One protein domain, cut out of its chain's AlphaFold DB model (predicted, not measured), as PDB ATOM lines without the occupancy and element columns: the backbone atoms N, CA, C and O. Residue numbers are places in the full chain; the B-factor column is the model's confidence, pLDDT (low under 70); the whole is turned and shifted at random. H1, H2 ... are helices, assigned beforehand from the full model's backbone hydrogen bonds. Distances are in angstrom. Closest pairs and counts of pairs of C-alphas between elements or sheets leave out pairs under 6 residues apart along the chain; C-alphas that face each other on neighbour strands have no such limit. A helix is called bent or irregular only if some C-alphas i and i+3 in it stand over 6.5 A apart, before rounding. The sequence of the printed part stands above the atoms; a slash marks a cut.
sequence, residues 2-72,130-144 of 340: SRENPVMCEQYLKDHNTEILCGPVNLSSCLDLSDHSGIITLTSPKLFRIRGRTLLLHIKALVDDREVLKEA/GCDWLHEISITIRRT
ATOM      1  N   SER A   2      -1.710  34.143   6.824       34.97
ATOM      2  CA  SER A   2      -2.446  32.950   6.354       34.97
ATOM      3  C   SER A   2      -1.621  31.823   5.700       34.97
ATOM      4  O   SER A   2      -0.965  32.026   4.682       34.97
ATOM      5  N   ARG A   3      -1.718  30.627   6.304       46.12
ATOM      6  CA  ARG A   3      -1.094  29.344   5.916       46.12
ATOM      7  C   ARG A   3      -1.692  28.712   4.653       46.12
ATOM      8  O   ARG A   3      -1.229  27.663   4.217       46.12
ATOM      9  N   GLU A   4      -2.733  29.307   4.081       50.94
ATOM     10  CA  GLU A   4      -3.439  28.736   2.941       50.94
ATOM     11  C   GLU A   4      -2.935  29.317   1.626       50.94
ATOM     12  O   GLU A   4      -2.674  30.514   1.493       50.94
ATOM     13  N   ASN A   5      -2.795  28.449   0.625       56.25
ATOM     14  CA  ASN A   5      -2.480  28.876  -0.726       56.25
ATOM     15  C   ASN A   5      -3.593  29.840  -1.198       56.25
ATOM     16  O   ASN A   5      -4.725  29.389  -1.365       56.25
ATOM     17  N   PRO A   6      -3.305  31.134  -1.440       56.12
ATOM     18  CA  PRO A   6      -4.318  32.127  -1.781       56.12
ATOM     19  C   PRO A   6      -5.040  31.773  -3.080       56.12
ATOM     20  O   PRO A   6      -6.193  32.132  -3.225       56.12
ATOM     21  N   VAL A   7      -4.418  30.987  -3.971       57.38
ATOM     22  CA  VAL A   7      -5.047  30.484  -5.204       57.38
ATOM     23  C   VAL A   7      -6.017  29.327  -4.953       57.38
ATOM     24  O   VAL A   7      -6.909  29.083  -5.755       57.38
ATOM     25  N   MET A   8      -5.875  28.625  -3.829       56.00
ATOM     26  CA  MET A   8      -6.837  27.615  -3.374       56.00
ATOM     27  C   MET A   8      -7.946  28.229  -2.515       56.00
ATOM     28  O   MET A   8      -8.905  27.531  -2.192       56.00
ATOM     29  N   CYS A   9      -7.809  29.497  -2.110       63.62
ATOM     30  CA  CYS A   9      -8.816  30.174  -1.312       63.62
ATOM     31  C   CYS A   9     -10.102  30.294  -2.128       63.62
ATOM     32  O   CYS A   9     -10.087  30.731  -3.282       63.62
ATOM     33  N   GLU A  10     -11.225  29.935  -1.508       61.28
ATOM     34  CA  GLU A  10     -12.540  30.005  -2.139       61.28
ATOM     35  C   GLU A  10     -12.852  31.425  -2.641       61.28
ATOM     36  O   GLU A  10     -13.504  31.582  -3.670       61.28
ATOM     37  N   GLN A  11     -12.308  32.446  -1.969       58.97
ATOM     38  CA  GLN A  11     -12.378  33.850  -2.369       58.97
ATOM     39  C   GLN A  11     -11.688  34.096  -3.723       58.97
ATOM     40  O   GLN A  11     -12.327  34.558  -4.656       58.97
ATOM     41  N   TYR A  12     -10.423  33.692  -3.883       66.19
ATOM     42  CA  TYR A  12      -9.662  33.897  -5.125       66.19
ATOM     43  C   TYR A  12     -10.267  33.143  -6.313       66.19
ATOM     44  O   TYR A  12     -10.344  33.682  -7.419       66.19
ATOM     45  N   LEU A  13     -10.715  31.903  -6.078       67.00
ATOM     46  CA  LEU A  13     -11.371  31.080  -7.094       67.00
ATOM     47  C   LEU A  13     -12.687  31.719  -7.562       67.00
ATOM     48  O   LEU A  13     -12.956  31.735  -8.765       67.00
ATOM     49  N   LYS A  14     -13.473  32.291  -6.637       62.59
ATOM     50  CA  LYS A  14     -14.703  33.039  -6.945       62.59
ATOM     51  C   LYS A  14     -14.410  34.359  -7.661       62.59
ATOM     52  O   LYS A  14     -15.019  34.614  -8.695       62.59
ATOM     53  N   ASP A  15     -13.443  35.137  -7.178       60.91
ATOM     54  CA  ASP A  15     -13.085  36.456  -7.719       60.91
ATOM     55  C   ASP A  15     -12.559  36.376  -9.161       60.91
ATOM     56  O   ASP A  15     -12.802  37.269  -9.969       60.91
ATOM     57  N   HIS A  16     -11.880  35.278  -9.512       61.62
ATOM     58  CA  HIS A  16     -11.339  35.055 -10.858       61.62
ATOM     59  C   HIS A  16     -12.188  34.093 -11.706       61.62
ATOM     60  O   HIS A  16     -11.811  33.791 -12.838       61.62
ATOM     61  N   ASN A  17     -13.310  33.584 -11.177       60.81
ATOM     62  CA  ASN A  17     -14.123  32.522 -11.785       60.81
ATOM     63  C   ASN A  17     -13.270  31.326 -12.277       60.81
ATOM     64  O   ASN A  17     -13.468  30.788 -13.370       60.81
ATOM     65  N   THR A  18     -12.252  30.958 -11.494       69.75
ATOM     66  CA  THR A  18     -11.279  29.921 -11.854       69.75
ATOM     67  C   THR A  18     -11.644  28.602 -11.181       69.75
ATOM     68  O   THR A  18     -11.833  28.530  -9.972       69.75
ATOM     69  N   GLU A  19     -11.745  27.528 -11.967       73.38
ATOM     70  CA  GLU A  19     -11.888  26.166 -11.448       73.38
ATOM     71  C   GLU A  19     -10.536  25.446 -11.527       73.38
ATOM     72  O   GLU A  19      -9.849  25.490 -12.549       73.38
ATOM     73  N   ILE A  20     -10.161  24.728 -10.466       78.12
ATOM     74  CA  ILE A  20      -8.962  23.886 -10.475       78.12
ATOM     75  C   ILE A  20      -9.246  22.615 -11.268       78.12
ATOM     76  O   ILE A  20     -10.057  21.766 -10.881       78.12
ATOM     77  N   LEU A  21      -8.541  22.482 -12.389       79.44
ATOM     78  CA  LEU A  21      -8.769  21.395 -13.333       79.44
ATOM     79  C   LEU A  21      -7.870  20.205 -13.050       79.44
ATOM     80  O   LEU A  21      -8.307  19.071 -13.205       79.44
ATOM     81  N   CYS A  22      -6.622  20.449 -12.667       79.00
ATOM     82  CA  CYS A  22      -5.609  19.444 -12.358       79.00
ATOM     83  C   CYS A  22      -4.684  19.983 -11.258       79.00
ATOM     84  O   CYS A  22      -4.446  21.187 -11.205       79.00
ATOM     85  N   GLY A  23      -4.118  19.093 -10.440       74.62
ATOM     86  CA  GLY A  23      -3.209  19.458  -9.346       74.62
ATOM     87  C   GLY A  23      -3.917  19.706  -8.006       74.62
ATOM     88  O   GLY A  23      -5.095  19.361  -7.885       74.62
ATOM     89  N   PRO A  24      -3.222  20.269  -6.996       74.75
ATOM     90  CA  PRO A  24      -1.815  20.722  -7.008       74.75
ATOM     91  C   PRO A  24      -0.828  19.559  -7.196       74.75
ATOM     92  O   PRO A  24      -1.198  18.436  -6.925       74.75
ATOM     93  N   VAL A  25       0.401  19.768  -7.680       76.75
ATOM     94  CA  VAL A  25       1.422  18.697  -7.789       76.75
ATOM     95  C   VAL A  25       2.738  19.195  -7.207       76.75
ATOM     96  O   VAL A  25       3.148  20.313  -7.504       76.75
ATOM     97  N   ASN A  26       3.402  18.366  -6.396       78.69
ATOM     98  CA  ASN A  26       4.746  18.668  -5.912       78.69
ATOM     99  C   ASN A  26       5.787  18.333  -6.994       78.69
ATOM    100  O   ASN A  26       5.921  17.167  -7.372       78.69
ATOM    101  N   LEU A  27       6.525  19.344  -7.462       80.06
ATOM    102  CA  LEU A  27       7.535  19.192  -8.511       80.06
ATOM    103  C   LEU A  27       8.626  18.183  -8.131       80.06
ATOM    104  O   LEU A  27       9.032  17.404  -8.987       80.06
ATOM    105  N   SER A  28       9.032  18.126  -6.855       78.56
ATOM    106  CA  SER A  28      10.107  17.225  -6.404       78.56
ATOM    107  C   SER A  28       9.781  15.749  -6.631       78.56
ATOM    108  O   SER A  28      10.658  14.937  -6.881       78.56
ATOM    109  N   SER A  29       8.497  15.395  -6.607       74.44
ATOM    110  CA  SER A  29       8.047  14.017  -6.826       74.44
ATOM    111  C   SER A  29       7.978  13.599  -8.296       74.44
ATOM    112  O   SER A  29       7.546  12.489  -8.599       74.44
ATOM    113  N   CYS A  30       8.313  14.503  -9.214       79.00
ATOM    114  CA  CYS A  30       8.278  14.271 -10.656       79.00
ATOM    115  C   CYS A  30       9.635  14.533 -11.321       79.00
ATOM    116  O   CYS A  30       9.690  14.609 -12.551       79.00
ATOM    117  N   LEU A  31      10.693  14.686 -10.518       80.25
ATOM    118  CA  LEU A  31      12.067  14.755 -10.996       80.25
ATOM    119  C   LEU A  31      12.515  13.384 -11.512       80.25
ATOM    120  O   LEU A  31      12.046  12.334 -11.061       80.25
ATOM    121  N   ASP A  32      13.376  13.405 -12.520       76.31
ATOM    122  CA  ASP A  32      14.111  12.234 -12.969       76.31
ATOM    123  C   ASP A  32      15.267  11.913 -12.007       76.31
ATOM    124  O   ASP A  32      15.514  12.624 -11.041       76.31
ATOM    125  N   LEU A  33      15.997  10.830 -12.275       64.69
ATOM    126  CA  LEU A  33      17.118  10.400 -11.428       64.69
ATOM    127  C   LEU A  33      18.297  11.387 -11.411       64.69
ATOM    128  O   LEU A  33      19.211  11.203 -10.616       64.69
ATOM    129  N   SER A  34      18.318  12.379 -12.306       75.12
ATOM    130  CA  SER A  34      19.352  13.415 -12.302       75.12
ATOM    131  C   SER A  34      19.024  14.563 -11.350       75.12
ATOM    132  O   SER A  34      19.871  15.423 -11.156       75.12
ATOM    133  N   ASP A  35      17.805  14.612 -10.798       73.44
ATOM    134  CA  ASP A  35      17.281  15.718  -9.986       73.44
ATOM    135  C   ASP A  35      17.356  17.105 -10.668       73.44
ATOM    136  O   ASP A  35      17.121  18.139 -10.040       73.44
ATOM    137  N   HIS A  36      17.639  17.150 -11.974       77.50
ATOM    138  CA  HIS A  36      17.791  18.381 -12.752       77.50
ATOM    139  C   HIS A  36      16.647  18.612 -13.739       77.50
ATOM    140  O   HIS A  36      16.447  19.736 -14.201       77.50
ATOM    141  N   SER A  37      15.887  17.569 -14.077       84.25
ATOM    142  CA  SER A  37      14.765  17.671 -15.002       84.25
ATOM    143  C   SER A  37      13.605  16.794 -14.545       84.25
ATOM    144  O   SER A  37      13.766  15.882 -13.740       84.25
ATOM    145  N   GLY A  38      12.397  17.090 -15.012       84.31
ATOM    146  CA  GLY A  38      11.209  16.343 -14.627       84.31
ATOM    147  C   GLY A  38      10.077  16.535 -15.621       84.31
ATOM    148  O   GLY A  38       9.988  17.558 -16.299       84.31
ATOM    149  N   ILE A  39       9.192  15.545 -15.715       84.31
ATOM    150  CA  ILE A  39       8.021  15.607 -16.595       84.31
ATOM    151  C   ILE A  39       6.764  15.404 -15.764       84.31
ATOM    152  O   ILE A  39       6.562  14.360 -15.145       84.31
ATOM    153  N   ILE A  40       5.864  16.385 -15.828       84.56
ATOM    154  CA  ILE A  40       4.582  16.348 -15.125       84.56
ATOM    155  C   ILE A  40       3.462  16.218 -16.143       84.56
ATOM    156  O   ILE A  40       3.298  17.048 -17.036       84.56
ATOM    157  N   THR A  41       2.648  15.176 -15.991       83.62
ATOM    158  CA  THR A  41       1.419  15.018 -16.775       83.62
ATOM    159  C   THR A  41       0.220  15.421 -15.928       83.62
ATOM    160  O   THR A  41      -0.206  14.682 -15.043       83.62
ATOM    161  N   LEU A  42      -0.347  16.592 -16.218       83.62
ATOM    162  CA  LEU A  42      -1.577  17.072 -15.593       83.62
ATOM    163  C   LEU A  42      -2.790  16.550 -16.368       83.62
ATOM    164  O   LEU A  42      -3.041  16.951 -17.503       83.62
ATOM    165  N   THR A  43      -3.542  15.635 -15.758       82.44
ATOM    166  CA  THR A  43      -4.771  15.090 -16.343       82.44
ATOM    167  C   THR A  43      -5.833  14.839 -15.277       82.44
ATOM    168  O   THR A  43      -5.527  14.444 -14.147       82.44
ATOM    169  N   SER A  44      -7.095  15.072 -15.639       78.62
ATOM    170  CA  SER A  44      -8.261  14.797 -14.803       78.62
ATOM    171  C   SER A  44      -9.535  14.657 -15.656       78.62
ATOM    172  O   SER A  44      -9.587  15.157 -16.786       78.62
ATOM    173  N   PRO A  45     -10.612  14.054 -15.116       76.56
ATOM    174  CA  PRO A  45     -11.919  14.058 -15.772       76.56
ATOM    175  C   PRO A  45     -12.464  15.463 -16.012       76.56
ATOM    176  O   PRO A  45     -13.111  15.698 -17.029       76.56
ATOM    177  N   LYS A  46     -12.199  16.400 -15.090       78.38
ATOM    178  CA  LYS A  46     -12.665  17.788 -15.191       78.38
ATOM    179  C   LYS A  46     -12.035  18.483 -16.391       78.38
ATOM    180  O   LYS A  46     -12.762  19.016 -17.226       78.38
ATOM    181  N   LEU A  47     -10.713  18.367 -16.547       81.50
ATOM    182  CA  LEU A  47      -9.994  18.895 -17.710       81.50
ATOM    183  C   LEU A  47     -10.582  18.339 -19.016       81.50
ATOM    184  O   LEU A  47     -10.778  19.070 -19.984       81.50
ATOM    185  N   PHE A  48     -10.969  17.061 -19.014       77.06
ATOM    186  CA  PHE A  48     -11.584  16.412 -20.169       77.06
ATOM    187  C   PHE A  48     -13.029  16.856 -20.459       77.06
ATOM    188  O   PHE A  48     -13.517  16.661 -21.575       77.06
ATOM    189  N   ARG A  49     -13.725  17.487 -19.503       77.38
ATOM    190  CA  ARG A  49     -15.117  17.976 -19.625       77.38
ATOM    191  C   ARG A  49     -15.234  19.453 -20.013       77.38
ATOM    192  O   ARG A  49     -16.277  19.870 -20.513       77.38
ATOM    193  N   ILE A  50     -14.151  20.218 -19.919       79.25
ATOM    194  CA  ILE A  50     -14.160  21.674 -20.124       79.25
ATOM    195  C   ILE A  50     -14.092  22.112 -21.589       79.25
ATOM    196  O   ILE A  50     -13.323  21.594 -22.393       79.25
ATOM    197  N   ARG A  51     -14.922  23.089 -21.969       73.88
ATOM    198  CA  ARG A  51     -14.946  23.696 -23.320       73.88
ATOM    199  C   ARG A  51     -14.066  24.948 -23.450       73.88
ATOM    200  O   ARG A  51     -14.041  25.551 -24.520       73.88
ATOM    201  N   GLY A  52     -13.378  25.337 -22.378       72.94
ATOM    202  CA  GLY A  52     -12.509  26.509 -22.334       72.94
ATOM    203  C   GLY A  52     -11.372  26.439 -23.354       72.94
ATOM    204  O   GLY A  52     -10.839  25.365 -23.636       72.94
ATOM    205  N   ARG A  53     -11.026  27.598 -23.922       72.88
ATOM    206  CA  ARG A  53      -9.902  27.765 -24.860       72.88
ATOM    207  C   ARG A  53      -8.627  28.257 -24.174       72.88
ATOM    208  O   ARG A  53      -7.551  28.104 -24.736       72.88
ATOM    209  N   THR A  54      -8.765  28.797 -22.968       82.00
ATOM    210  CA  THR A  54      -7.673  29.351 -22.171       82.00
ATOM    211  C   THR A  54      -7.523  28.522 -20.906       82.00
ATOM    212  O   THR A  54      -8.507  28.257 -20.216       82.00
ATOM    213  N   LEU A  55      -6.295  28.092 -20.626       84.19
ATOM    214  CA  LEU A  55      -5.921  27.381 -19.411       84.19
ATOM    215  C   LEU A  55      -4.855  28.211 -18.704       84.19
ATOM    216  O   LEU A  55      -3.927  28.689 -19.352       84.19
ATOM    217  N   LEU A  56      -4.983  28.363 -17.390       85.50
ATOM    218  CA  LEU A  56      -3.972  29.007 -16.561       85.50
ATOM    219  C   LEU A  56      -3.147  27.922 -15.863       85.50
ATOM    220  O   LEU A  56      -3.709  27.050 -15.200       85.50
ATOM    221  N   LEU A  57      -1.824  27.974 -16.016       86.31
ATOM    222  CA  LEU A  57      -0.902  27.159 -15.231       86.31
ATOM    223  C   LEU A  57      -0.366  28.013 -14.088       86.31
ATOM    224  O   LEU A  57       0.265  29.040 -14.324       86.31
ATOM    225  N   HIS A  58      -0.612  27.579 -12.857       84.00
ATOM    226  CA  HIS A  58      -0.108  28.253 -11.669       84.00
ATOM    227  C   HIS A  58       0.978  27.397 -11.017       84.00
ATOM    228  O   HIS A  58       0.708  26.284 -10.559       84.00
ATOM    229  N   ILE A  59       2.202  27.922 -10.983       85.31
ATOM    230  CA  ILE A  59       3.355  27.313 -10.320       85.31
ATOM    231  C   ILE A  59       3.701  28.203  -9.137       85.31
ATOM    232  O   ILE A  59       3.819  29.417  -9.280       85.31
ATOM    233  N   LYS A  60       3.817  27.599  -7.959       79.56
ATOM    234  CA  LYS A  60       4.104  28.328  -6.733       79.56
ATOM    235  C   LYS A  60       5.068  27.536  -5.873       79.56
ATOM    236  O   LYS A  60       4.863  26.345  -5.648       79.56
ATOM    237  N   ALA A  61       6.068  28.229  -5.345       80.69
ATOM    238  CA  ALA A  61       6.897  27.703  -4.279       80.69
ATOM    239  C   ALA A  61       6.161  27.801  -2.941       80.69
ATOM    240  O   ALA A  61       5.605  28.846  -2.588       80.69
ATOM    241  N   LEU A  62       6.143  26.692  -2.212       71.38
ATOM    242  CA  LEU A  62       5.657  26.637  -0.841       71.38
ATOM    243  C   LEU A  62       6.879  26.732   0.073       71.38
ATOM    244  O   LEU A  62       7.854  26.014  -0.133       71.38
ATOM    245  N   VAL A  63       6.842  27.641   1.047       66.38
ATOM    246  CA  VAL A  63       7.888  27.735   2.074       66.38
ATOM    247  C   VAL A  63       7.759  26.505   2.972       66.38
ATOM    248  O   VAL A  63       6.667  26.232   3.467       66.38
ATOM    249  N   ASP A  64       8.843  25.748   3.153       57.19
ATOM    250  CA  ASP A  64       8.860  24.618   4.085       57.19
ATOM    251  C   ASP A  64       8.899  25.175   5.520       57.19
ATOM    252  O   ASP A  64       9.805  25.934   5.876       57.19
ATOM    253  N   ASP A  65       7.925  24.810   6.363       49.75
ATOM    254  CA  ASP A  65       7.769  25.323   7.741       49.75
ATOM    255  C   ASP A  65       9.018  25.078   8.622       49.75
ATOM    256  O   ASP A  65       9.186  25.683   9.685       49.75
ATOM    257  N   ARG A  66       9.935  24.208   8.179       49.88
ATOM    258  CA  ARG A  66      11.211  23.934   8.855       49.88
ATOM    259  C   ARG A  66      12.169  25.124   8.850       49.88
ATOM    260  O   ARG A  66      12.952  25.250   9.788       49.88
ATOM    261  N   GLU A  67      12.124  25.981   7.834       49.50
ATOM    262  CA  GLU A  67      12.987  27.169   7.744       49.50
ATOM    263  C   GLU A  67      12.492  28.275   8.694       49.50
ATOM    264  O   GLU A  67      13.289  28.876   9.412       49.50
ATOM    265  N   VAL A  68      11.170  28.434   8.840       47.59
ATOM    266  CA  VAL A  68      10.557  29.363   9.812       47.59
ATOM    267  C   VAL A  68      10.864  28.943  11.256       47.59
ATOM    268  O   VAL A  68      11.129  29.783  12.116       47.59
ATOM    269  N   LEU A  69      10.894  27.633  11.531       47.88
ATOM    270  CA  LEU A  69      11.299  27.100  12.835       47.88
ATOM    271  C   LEU A  69      12.795  27.315  13.121       47.88
ATOM    272  O   LEU A  69      13.158  27.581  14.265       47.88
ATOM    273  N   LYS A  70      13.671  27.249  12.110       48.00
ATOM    274  CA  LYS A  70      15.104  27.554  12.276       48.00
ATOM    275  C   LYS A  70      15.357  29.046  12.503       48.00
ATOM    276  O   LYS A  70      16.170  29.380  13.361       48.00
ATOM    277  N   GLU A  71      14.646  29.931  11.802       44.25
ATOM    278  CA  GLU A  71      14.740  31.385  12.006       44.25
ATOM    279  C   GLU A  71      14.184  31.839  13.366       44.25
ATOM    280  O   GLU A  71      14.696  32.784  13.968       44.25
ATOM    281  N   ALA A  72      13.170  31.146  13.894       45.06
ATOM    282  CA  ALA A  72      12.656  31.393  15.240       45.06
ATOM    283  C   ALA A  72      13.635  30.933  16.339       45.06
ATOM    284  O   ALA A  72      13.719  31.555  17.397       45.06
ATOM    285  N   GLY A 130      12.252  30.270  -4.505       77.06
ATOM    286  CA  GLY A 130      11.039  29.600  -4.948       77.06
ATOM    287  C   GLY A 130      11.051  29.145  -6.411       77.06
ATOM    288  O   GLY A 130      11.677  28.145  -6.739       77.06
ATOM    289  N   CYS A 131      10.285  29.811  -7.281       80.38
ATOM    290  CA  CYS A 131      10.178  29.414  -8.693       80.38
ATOM    291  C   CYS A 131      11.375  29.866  -9.541       80.38
ATOM    292  O   CYS A 131      11.499  29.396 -10.667       80.38
ATOM    293  N   ASP A 132      12.276  30.691  -8.995       81.50
ATOM    294  CA  ASP A 132      13.503  31.114  -9.686       81.50
ATOM    295  C   ASP A 132      14.426  29.924 -10.024       81.50
ATOM    296  O   ASP A 132      15.274  30.014 -10.907       81.50
ATOM    297  N   TRP A 133      14.236  28.787  -9.347       78.81
ATOM    298  CA  TRP A 133      14.933  27.523  -9.597       78.81
ATOM    299  C   TRP A 133      14.557  26.859 -10.931       78.81
ATOM    300  O   TRP A 133      15.224  25.919 -11.362       78.81
ATOM    301  N   LEU A 134      13.486  27.308 -11.589       85.12
ATOM    302  CA  LEU A 134      13.050  26.759 -12.869       85.12
ATOM    303  C   LEU A 134      13.762  27.474 -14.018       85.12
ATOM    304  O   LEU A 134      13.397  28.584 -14.397       85.12
ATOM    305  N   HIS A 135      14.764  26.813 -14.596       86.31
ATOM    306  CA  HIS A 135      15.511  27.349 -15.737       86.31
ATOM    307  C   HIS A 135      14.721  27.315 -17.050       86.31
ATOM    308  O   HIS A 135      14.781  28.263 -17.830       86.31
ATOM    309  N   GLU A 136      13.972  26.239 -17.297       89.75
ATOM    310  CA  GLU A 136      13.191  26.057 -18.519       89.75
ATOM    311  C   GLU A 136      11.865  25.359 -18.205       89.75
ATOM    312  O   GLU A 136      11.807  24.415 -17.416       89.75
ATOM    313  N   ILE A 137      10.787  25.818 -18.845       90.00
ATOM    314  CA  ILE A 137       9.466  25.198 -18.752       90.00
ATOM    315  C   ILE A 137       8.926  25.008 -20.165       90.00
ATOM    316  O   ILE A 137       8.630  25.974 -20.868       90.00
ATOM    317  N   SER A 138       8.734  23.750 -20.558       91.38
ATOM    318  CA  SER A 138       8.062  23.393 -21.806       91.38
ATOM    319  C   SER A 138       6.665  22.851 -21.516       91.38
ATOM    320  O   SER A 138       6.493  21.898 -20.753       91.38
ATOM    321  N   ILE A 139       5.643  23.459 -22.123       90.69
ATOM    322  CA  ILE A 139       4.238  23.092 -21.915       90.69
ATOM    323  C   ILE A 139       3.684  22.484 -23.198       90.69
ATOM    324  O   ILE A 139       3.623  23.130 -24.241       90.69
ATOM    325  N   THR A 140       3.209  21.242 -23.109       89.94
ATOM    326  CA  THR A 140       2.537  20.560 -24.222       89.94
ATOM    327  C   THR A 140       1.071  20.313 -23.892       89.94
ATOM    328  O   THR A 140       0.748  19.510 -23.015       89.94
ATOM    329  N   ILE A 141       0.164  20.940 -24.646       86.06
ATOM    330  CA  ILE A 141      -1.277  20.687 -24.542       86.06
ATOM    331  C   ILE A 141      -1.667  19.611 -25.554       86.06
ATOM    332  O   ILE A 141      -1.580  19.806 -26.766       86.06
ATOM    333  N   ARG A 142      -2.136  18.463 -25.059       83.75
ATOM    334  CA  ARG A 142      -2.634  17.373 -25.909       83.75
ATOM    335  C   ARG A 142      -4.147  17.461 -26.036       83.75
ATOM    336  O   ARG A 142      -4.867  17.332 -25.049       83.75
ATOM    337  N   ARG A 143      -4.628  17.629 -27.268       80.12
ATOM    338  CA  ARG A 143      -6.054  17.589 -27.603       80.12
ATOM    339  C   ARG A 143      -6.366  16.331 -28.404       80.12
ATOM    340  O   ARG A 143      -5.605  15.952 -29.292       80.12
ATOM    341  N   THR A 144      -7.496  15.693 -28.115       78.50
ATOM    342  CA  THR A 144      -7.999  14.614 -28.965       78.50
ATOM    343  C   THR A 144      -8.404  15.166 -30.329       78.50
ATOM    344  O   THR A 144      -9.064  16.202 -30.422       78.50
TER     345      THR A 144
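Overview. This is residues 2 to 72 and 130 to 144 of the 340 residues of the protein "Hypothetical protein" of Timema douglasi (UniProt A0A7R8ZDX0). There is little regular structure here: a loose, flat mesh of long open stretches, among them residues 31 to 44 and 50 to 64, with short helices spread among them; residues 66 to 72 of H4 stick out. The 86 printed residues have five named helices, H1 to H5 in chain order, and no named strand; the class is all helix, with 27 residues in named elements. The radius of gyration of the C-alphas is 15.6 A, and the spans are 48 by 37 by 20 A.

Arrangement. H4, residues 65 to 72, has its centre farthest from the mean of the C-alphas, at 23.7 A; H2, residues 27 to 30, is nearest, at 10.9 A. These two, H1, residues 10 to 15, H3, residues 45 to 49, and H5, residues 130 to 133, are each apart from every other helix. Every O i to N i+4 pair is within hydrogen-bond range in H1, H3 and H4; H2 and H5 are too short for one.

Along the chain. H4 runs 10.8 A from C-alpha 65 at (7.769, 25.323, 7.741). H1 measures 8.5 A from C-alpha 10 at (-12.540, 30.005, -2.139), H2 5.4 A and H3 6.4 A. H5 is neither bent nor irregular, but only just: C-alphas 130 and 133 are 6.4 A apart.

Size, cuts and confidence. Residues 73 to 129 are not printed, and C-alphas 72 and 130 are 20.3 A apart across the cut. The links from H1 to H2, H2 to H3 and H3 to H4 are long. Confidence is under 70 at residues 2 to 18, 33 and 63 to 72.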